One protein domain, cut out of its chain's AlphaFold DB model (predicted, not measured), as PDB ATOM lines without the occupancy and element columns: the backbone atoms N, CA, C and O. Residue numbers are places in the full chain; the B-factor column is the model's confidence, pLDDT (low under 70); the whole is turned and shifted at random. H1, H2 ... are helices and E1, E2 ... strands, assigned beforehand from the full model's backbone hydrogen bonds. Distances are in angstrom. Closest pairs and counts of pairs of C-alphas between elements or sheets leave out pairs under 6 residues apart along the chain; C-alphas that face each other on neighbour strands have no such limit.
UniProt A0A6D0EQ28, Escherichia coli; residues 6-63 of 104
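Overview. This is residues 6 to 63 of the 104 residues of a protein of Escherichia coli (UniProt A0A6D0EQ28). A small three-stranded sheet makes the core, with short helix H1 at one end and H3 beyond the other. H2 sits in the loop that crosses from E2 to E3. The 58 printed residues run E1 H1 E2 H2 E3 H3; the sheet, E1 E2 E3, is mixed, as is the class, helices and strands. It is only just compact, close to loose, with radius of gyration 12.0 A and spans of 32 by 24 by 22 A.

Arrangement. E2, residues 21 to 26, is the inner strand. E1, residues 6 to 9, is antiparallel to it at 155 degrees, with N 8 and O 23 2.9 A apart, within hydrogen-bond range. E3, residues 43 to 46, is parallel to E2 at 25 degrees, with N 24 and O 45 2.8 A apart, also within range. H2, residues 35 to 38, completes a strand-helix-strand unit with E2 and E3, two parallel strands joined through a helix, its crossover right-handed; it only grazes the sheet, and the closest C-alphas of H2 and E3, Phe 38 and Leu 44, are 7.5 A apart. H1, residues 11 to 17, also only grazes the sheet; its Ser 14 and Ser 21 of E2 have the closest C-alphas, 5.4 A. H3, residues 53 to 61, is only just not on the sheet, with 4 pairs of C-alphas within 10 A, and is apart from E2. Every O i to N i+4 pair is within hydrogen-bond range in H1 and H3; H2 is too short for one.

Along the chain. E1 begins at C-alpha 6 (31.019, -47.177, 84.751) and spans 9.9 A, H1 10.1 A, E2 16.6 A, H2 5.4 A, E3 10.3 A. H3 spans 12.3 A and ends at C-alpha 61 (36.057, -62.427, 91.105).

Size, cuts and confidence. The C-alphas farthest apart, Gly 18 and Asp 51, are 33.1 A apart. Residues 49 to 54 stand free. The printed part has no cut, no link is long, and no printed residue is under 70 in pLDDT.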
ATOM      1  N   SER A   6      32.439 -47.441  85.007       95.25
ATOM      2  CA  SER A   6      31.019 -47.177  84.751       95.25
ATOM      3  C   SER A   6      30.340 -48.407  84.150       95.25
ATOM      4  O   SER A   6      31.000 -49.294  83.598       95.25
ATOM      5  N   ILE A   7      29.012 -48.452  84.255       96.06
ATOM      6  CA  ILE A   7      28.171 -49.415  83.546       96.06
ATOM      7  C   ILE A   7      27.270 -48.631  82.600       96.06
ATOM      8  O   ILE A   7      26.387 -47.897  83.043       96.06
ATOM      9  N   ASP A   8      27.492 -48.811  81.303       96.56
ATOM     10  CA  ASP A   8      26.753 -48.099  80.268       96.56
ATOM     11  C   ASP A   8      25.757 -49.057  79.591       96.56
ATOM     12  O   ASP A   8      26.162 -50.138  79.148       96.56
ATOM     13  N   PRO A   9      24.469 -48.696  79.462       97.50
ATOM     14  CA  PRO A   9      23.487 -49.534  78.780       97.50
ATOM     15  C   PRO A   9      23.837 -49.743  77.300       97.50
ATOM     16  O   PRO A   9      24.099 -48.787  76.567       97.50
ATOM     17  N   LEU A  10      23.759 -50.987  76.827       98.12
ATOM     18  CA  LEU A  10      23.874 -51.334  75.411       98.12
ATOM     19  C   LEU A  10      22.477 -51.302  74.784       98.12
ATOM     20  O   LEU A  10      21.870 -52.345  74.554       98.12
ATOM     21  N   VAL A  11      21.945 -50.096  74.555       97.75
ATOM     22  CA  VAL A  11      20.553 -49.893  74.099       97.75
ATOM     23  C   VAL A  11      20.268 -50.653  72.804       97.75
ATOM     24  O   VAL A  11      19.336 -51.446  72.758       97.75
ATOM     25  N   TRP A  12      21.118 -50.491  71.784       98.00
ATOM     26  CA  TRP A  12      20.916 -51.152  70.491       98.00
ATOM     27  C   TRP A  12      20.930 -52.686  70.597       98.00
ATOM     28  O   TRP A  12      20.047 -53.338  70.048       98.00
ATOM     29  N   GLU A  13      21.885 -53.271  71.327       97.88
ATOM     30  CA  GLU A  13      21.936 -54.729  71.523       97.88
ATOM     31  C   GLU A  13      20.752 -55.225  72.351       97.88
ATOM     32  O   GLU A  13      20.192 -56.280  72.061       97.88
ATOM     33  N   SER A  14      20.345 -54.453  73.361       97.75
ATOM     34  CA  SER A  14      19.202 -54.803  74.202       97.75
ATOM     35  C   SER A  14      17.912 -54.847  73.393       97.75
ATOM     36  O   SER A  14      17.152 -55.803  73.527       97.75
ATOM     37  N   ASP A  15      17.698 -53.868  72.514       98.12
ATOM     38  CA  ASP A  15      16.536 -53.822  71.626       98.12
ATOM     39  C   ASP A  15      16.593 -54.928  70.560       98.12
ATOM     40  O   ASP A  15      15.577 -55.553  70.256       98.12
ATOM     41  N   PHE A  16      17.778 -55.201  70.004       97.62
ATOM     42  CA  PHE A  16      17.962 -56.208  68.957       97.62
ATOM     43  C   PHE A  16      17.802 -57.646  69.475       97.62
ATOM     44  O   PHE A  16      17.159 -58.467  68.822       97.62
ATOM     45  N   PHE A  17      18.368 -57.958  70.645       97.31
ATOM     46  CA  PHE A  17      18.346 -59.304  71.231       97.31
ATOM     47  C   PHE A  17      17.232 -59.515  72.267       97.31
ATOM     48  O   PHE A  17      16.986 -60.654  72.663       97.31
ATOM     49  N   GLY A  18      16.560 -58.454  72.725       97.44
ATOM     50  CA  GLY A  18      15.511 -58.527  73.749       97.44
ATOM     51  C   GLY A  18      16.031 -58.848  75.157       97.44
ATOM     52  O   GLY A  18      15.295 -59.412  75.965       97.44
ATOM     53  N   ILE A  19      17.297 -58.532  75.447       97.56
ATOM     54  CA  ILE A  19      17.985 -58.850  76.710       97.56
ATOM     55  C   ILE A  19      18.566 -57.562  77.303       97.56
ATOM     56  O   ILE A  19      19.413 -56.954  76.646       97.56
ATOM     57  N   PRO A  20      18.222 -57.168  78.547       97.50
ATOM     58  CA  PRO A  20      18.848 -56.028  79.216       97.50
ATOM     59  C   PRO A  20      20.363 -56.219  79.334       97.50
ATOM     60  O   PRO A  20      20.842 -57.028  80.140       97.50
ATOM     61  N   SER A  21      21.104 -55.479  78.509       98.06
ATOM     62  CA  SER A  21      22.547 -55.621  78.345       98.06
ATOM     63  C   SER A  21      23.268 -54.311  78.641       98.06
ATOM     64  O   SER A  21      22.787 -53.230  78.299       98.06
ATOM     65  N   ALA A  22      24.446 -54.404  79.251       98.19
ATOM     66  CA  ALA A  22      25.310 -53.258  79.504       98.19
ATOM     67  C   ALA A  22      26.794 -53.618  79.389       98.19
ATOM     68  O   ALA A  22      27.179 -54.789  79.459       98.19
ATOM     69  N   ILE A  23      27.627 -52.593  79.229       97.75
ATOM     70  CA  ILE A  23      29.078 -52.715  79.152       97.75
ATOM     71  C   ILE A  23      29.746 -52.039  80.348       97.75
ATOM     72  O   ILE A  23      29.464 -50.888  80.678       97.75
ATOM     73  N   VAL A  24      30.659 -52.765  80.987       96.56
ATOM     74  CA  VAL A  24      31.552 -52.243  82.018       96.56
ATOM     75  C   VAL A  24      32.710 -51.526  81.334       96.56
ATOM     76  O   VAL A  24      33.472 -52.139  80.581       96.56
ATOM     77  N   ARG A  25      32.873 -50.234  81.618       95.31
ATOM     78  CA  ARG A  25      34.000 -49.429  81.131       95.31
ATOM     79  C   ARG A  25      34.926 -49.088  82.279       95.31
ATOM     80  O   ARG A  25      34.601 -48.250  83.117       95.31
ATOM     81  N   VAL A  26      36.084 -49.742  82.308       92.19
ATOM     82  CA  VAL A  26      37.104 -49.489  83.329       92.19
ATOM     83  C   VAL A  26      37.587 -48.048  83.222       92.19
ATOM     84  O   VAL A  26      38.039 -47.606  82.169       92.19
ATOM     85  N   ASN A  27      37.486 -47.331  84.333       90.38
ATOM     86  CA  ASN A  27      37.917 -45.953  84.469       90.38
ATOM     87  C   ASN A  27      38.408 -45.758  85.905       90.38
ATOM     88  O   ASN A  27      37.630 -45.906  86.843       90.38
ATOM     89  N   ALA A  28      39.687 -45.423  86.076       85.50
ATOM     90  CA  ALA A  28      40.290 -45.258  87.398       85.50
ATOM     91  C   ALA A  28      39.626 -44.145  88.231       85.50
ATOM     92  O   ALA A  28      39.627 -44.228  89.456       85.50
ATOM     93  N   ASP A  29      39.020 -43.153  87.572       90.19
ATOM     94  CA  ASP A  29      38.335 -42.033  88.223       90.19
ATOM     95  C   ASP A  29      36.867 -42.343  88.570       90.19
ATOM     96  O   ASP A  29      36.199 -41.552  89.239       90.19
ATOM     97  N   ALA A  30      36.334 -43.482  88.118       91.25
ATOM     98  CA  ALA A  30      34.977 -43.908  88.442       91.25
ATOM     99  C   ALA A  30      34.897 -44.505  89.862       91.25
ATOM    100  O   ALA A  30      35.902 -44.982  90.399       91.25
ATOM    101  N   PRO A  31      33.712 -44.517  90.499       89.81
ATOM    102  CA  PRO A  31      33.527 -45.239  91.752       89.81
ATOM    103  C   PRO A  31      33.768 -46.752  91.572       89.81
ATOM    104  O   PRO A  31      33.614 -47.285  90.468       89.81
ATOM    105  N   PRO A  32      34.145 -47.465  92.647       91.31
ATOM    106  CA  PRO A  32      34.263 -48.914  92.603       91.31
ATOM    107  C   PRO A  32      32.884 -49.549  92.408       91.31
ATOM    108  O   PRO A  32      31.936 -49.207  93.116       91.31
ATOM    109  N   LEU A  33      32.789 -50.506  91.487       90.38
ATOM    110  CA  LEU A  33      31.567 -51.272  91.278       90.38
ATOM    111  C   LEU A  33      31.314 -52.238  92.438       90.38
ATOM    112  O   LEU A  33      32.232 -52.842  93.006       90.38
ATOM    113  N   SER A  34      30.037 -52.395  92.758       88.75
ATOM    114  CA  SER A  34      29.503 -53.320  93.746       88.75
ATOM    115  C   SER A  34      28.639 -54.391  93.079       88.75
ATOM    116  O   SER A  34      28.155 -54.229  91.961       88.75
ATOM    117  N   ALA A  35      28.366 -55.478  93.801       86.12
ATOM    118  CA  ALA A  35      27.459 -56.518  93.316       86.12
ATOM    119  C   ALA A  35      26.043 -55.987  93.005       86.12
ATOM    120  O   ALA A  35      25.354 -56.535  92.146       86.12
ATOM    121  N   ALA A  36      25.611 -54.916  93.682       90.31
ATOM    122  CA  ALA A  36      24.309 -54.299  93.448       90.31
ATOM    123  C   ALA A  36      24.230 -53.607  92.080       90.31
ATOM    124  O   ALA A  36      23.162 -53.602  91.474       90.31
ATOM    125  N   ASP A  37      25.352 -53.098  91.563       91.62
ATOM    126  CA  ASP A  37      25.408 -52.448  90.250       91.62
ATOM    127  C   ASP A  37      25.212 -53.455  89.106       91.62
ATOM    128  O   ASP A  37      24.778 -53.092  88.010       91.62
ATOM    129  N   PHE A  38      25.477 -54.740  89.364       91.56
ATOM    130  CA  PHE A  38      25.299 -55.815  88.389       91.56
ATOM    131  C   PHE A  38      23.879 -56.384  88.353       91.56
ATOM    132  O   PHE A  38      23.447 -56.882  87.316       91.56
ATOM    133  N   ALA A  39      23.147 -56.299  89.466       91.81
ATOM    134  CA  ALA A  39      21.834 -56.921  89.634       91.81
ATOM    135  C   ALA A  39      20.765 -56.529  88.585       91.81
ATOM    136  O   ALA A  39      19.945 -57.386  88.255       91.81
ATOM    137  N   PRO A  40      20.735 -55.295  88.036       94.06
ATOM    138  CA  PRO A  40      19.733 -54.909  87.038       94.06
ATOM    139  C   PRO A  40      19.911 -55.559  85.659       94.06
ATOM    140  O   PRO A  40      19.003 -55.481  84.833       94.06
ATOM    141  N   TRP A  41      21.072 -56.156  85.379       96.50
ATOM    142  CA  TRP A  41      21.464 -56.555  84.030       96.50
ATOM    143  C   TRP A  41      21.414 -58.065  83.855       96.50
ATOM    144  O   TRP A  41      22.006 -58.821  84.623       96.50
ATOM    145  N   GLN A  42      20.758 -58.516  82.787       96.69
ATOM    146  CA  GLN A  42      20.773 -59.931  82.427       96.69
ATOM    147  C   GLN A  42      22.090 -60.314  81.737       96.69
ATOM    148  O   GLN A  42      22.562 -61.445  81.876       96.69
ATOM    149  N   ARG A  43      22.698 -59.372  81.006       97.38
ATOM    150  CA  ARG A  43      24.009 -59.530  80.375       97.38
ATOM    151  C   ARG A  43      24.894 -58.334  80.697       97.38
ATOM    152  O   ARG A  43      24.554 -57.195  80.398       97.38
ATOM    153  N   LEU A  44      26.076 -58.617  81.227       96.81
ATOM    154  CA  LEU A  44      27.161 -57.648  81.321       96.81
ATOM    155  C   LEU A  44      28.323 -58.090  80.447       96.81
ATOM    156  O   LEU A  44      28.659 -59.275  80.397       96.81
ATOM    157  N   GLN A  45      28.918 -57.121  79.769       97.81
ATOM    158  CA  GLN A  45      30.080 -57.301  78.914       97.81
ATOM    159  C   GLN A  45      31.221 -56.417  79.413       97.81
ATOM    160  O   GLN A  45      30.991 -55.363  80.002       97.81
ATOM    161  N   ALA A  46      32.459 -56.833  79.177       96.56
ATOM    162  CA  ALA A  46      33.641 -56.028  79.444       96.56
ATOM    163  C   ALA A  46      34.702 -56.370  78.399       96.56
ATOM    164  O   ALA A  46      34.974 -57.546  78.165       96.56
ATOM    165  N   LYS A  47      35.311 -55.346  77.798       96.88
ATOM    166  CA  LYS A  47      36.495 -55.493  76.948       96.88
ATOM    167  C   LYS A  47      37.676 -54.886  77.686       96.88
ATOM    168  O   LYS A  47      37.647 -53.705  78.030       96.88
ATOM    169  N   ILE A  48      38.691 -55.701  77.949       95.12
ATOM    170  CA  ILE A  48      39.906 -55.287  78.655       95.12
ATOM    171  C   ILE A  48      41.135 -55.540  77.776       95.12
ATOM    172  O   ILE A  48      41.119 -56.477  76.976       95.12
ATOM    173  N   PRO A  49      42.203 -54.737  77.915       95.62
ATOM    174  CA  PRO A  49      43.492 -55.049  77.311       95.62
ATOM    175  C   PRO A  49      44.016 -56.409  77.792       95.62
ATOM    176  O   PRO A  49      43.956 -56.715  78.984       95.62
ATOM    177  N   ALA A  50      44.539 -57.224  76.874       95.94
ATOM    178  CA  ALA A  50      44.996 -58.583  77.179       95.94
ATOM    179  C   ALA A  50      46.220 -58.631  78.118       95.94
ATOM    180  O   ALA A  50      46.468 -59.649  78.757       95.94
ATOM    181  N   ASP A  51      46.972 -57.534  78.221       96.12
ATOM    182  CA  ASP A  51      48.118 -57.373  79.122       96.12
ATOM    183  C   ASP A  51      47.717 -56.999  80.564       96.12
ATOM    184  O   ASP A  51      48.551 -57.044  81.470       96.12
ATOM    185  N   ARG A  52      46.441 -56.677  80.811       93.88
ATOM    186  CA  ARG A  52      45.908 -56.301  82.130       93.88
ATOM    187  C   ARG A  52      45.303 -57.494  82.867       93.88
ATOM    188  O   ARG A  52      44.093 -57.561  83.098       93.88
ATOM    189  N   SER A  53      46.157 -58.433  83.279       93.94
ATOM    190  CA  SER A  53      45.739 -59.612  84.059       93.94
ATOM    191  C   SER A  53      45.087 -59.243  85.396       93.94
ATOM    192  O   SER A  53      44.198 -59.942  85.865       93.94
ATOM    193  N   ASP A  54      45.469 -58.109  85.982       93.19
ATOM    194  CA  ASP A  54      44.866 -57.581  87.204       93.19
ATOM    195  C   ASP A  54      43.370 -57.259  87.029       93.19
ATOM    196  O   ASP A  54      42.564 -57.547  87.915       93.19
ATOM    197  N   LEU A  55      42.980 -56.716  85.868       93.19
ATOM    198  CA  LEU A  55      41.574 -56.473  85.536       93.19
ATOM    199  C   LEU A  55      40.834 -57.780  85.251       93.19
ATOM    200  O   LEU A  55      39.679 -57.917  85.654       93.19
ATOM    201  N   LEU A  56      41.495 -58.735  84.588       94.69
ATOM    202  CA  LEU A  56      40.931 -60.059  84.335       94.69
ATOM    203  C   LEU A  56      40.577 -60.760  85.652       94.69
ATOM    204  O   LEU A  56      39.429 -61.165  85.834       94.69
ATOM    205  N   ASP A  57      41.524 -60.832  86.587       94.44
ATOM    206  CA  ASP A  57      41.326 -61.457  87.895       94.44
ATOM    207  C   ASP A  57      40.213 -60.753  88.686       94.44
ATOM    208  O   ASP A  57      39.348 -61.401  89.284       94.44
ATOM    209  N   ALA A  58      40.193 -59.415  88.672       92.38
ATOM    210  CA  ALA A  58      39.179 -58.633  89.371       92.38
ATOM    211  C   ALA A  58      37.767 -58.853  88.797       92.38
ATOM    212  O   ALA A  58      36.818 -59.001  89.567       92.38
ATOM    213  N   LEU A  59      37.616 -58.925  87.470       92.88
ATOM    214  CA  LEU A  59      36.336 -59.220  86.815       92.88
ATOM    215  C   LEU A  59      35.902 -60.677  87.040       92.88
ATOM    216  O   LEU A  59      34.725 -60.931  87.299       92.88
ATOM    217  N   GLN A  60      36.831 -61.636  87.018       94.00
ATOM    218  CA  GLN A  60      36.537 -63.041  87.327       94.00
ATOM    219  C   GLN A  60      36.045 -63.230  88.767       94.00
ATOM    220  O   GLN A  60      35.122 -64.011  88.999       94.00
ATOM    221  N   GLN A  61      36.577 -62.467  89.729       91.94
ATOM    222  CA  GLN A  61      36.057 -62.427  91.105       91.94
ATOM    223  C   GLN A  61      34.606 -61.922  91.182       91.94
ATOM    224  O   GLN A  61      33.890 -62.291  92.108       91.94
ATOM    225  N   GLN A  62      34.157 -61.121  90.208       90.06
ATOM    226  CA  GLN A  62      32.758 -60.691  90.063       90.06
ATOM    227  C   GLN A  62      31.911 -61.658  89.214       90.06
ATOM    228  O   GLN A  62      30.744 -61.389  88.946       90.06
ATOM    229  N   GLY A  63      32.475 -62.792  88.783       91.94
ATOM    230  CA  GLY A  63      31.770 -63.823  88.020       91.94
ATOM    231  C   GLY A  63      31.818 -63.660  86.500       91.94
ATOM    232  O   GLY A  63      31.175 -64.449  85.799       91.94
TER     233      GLY A  63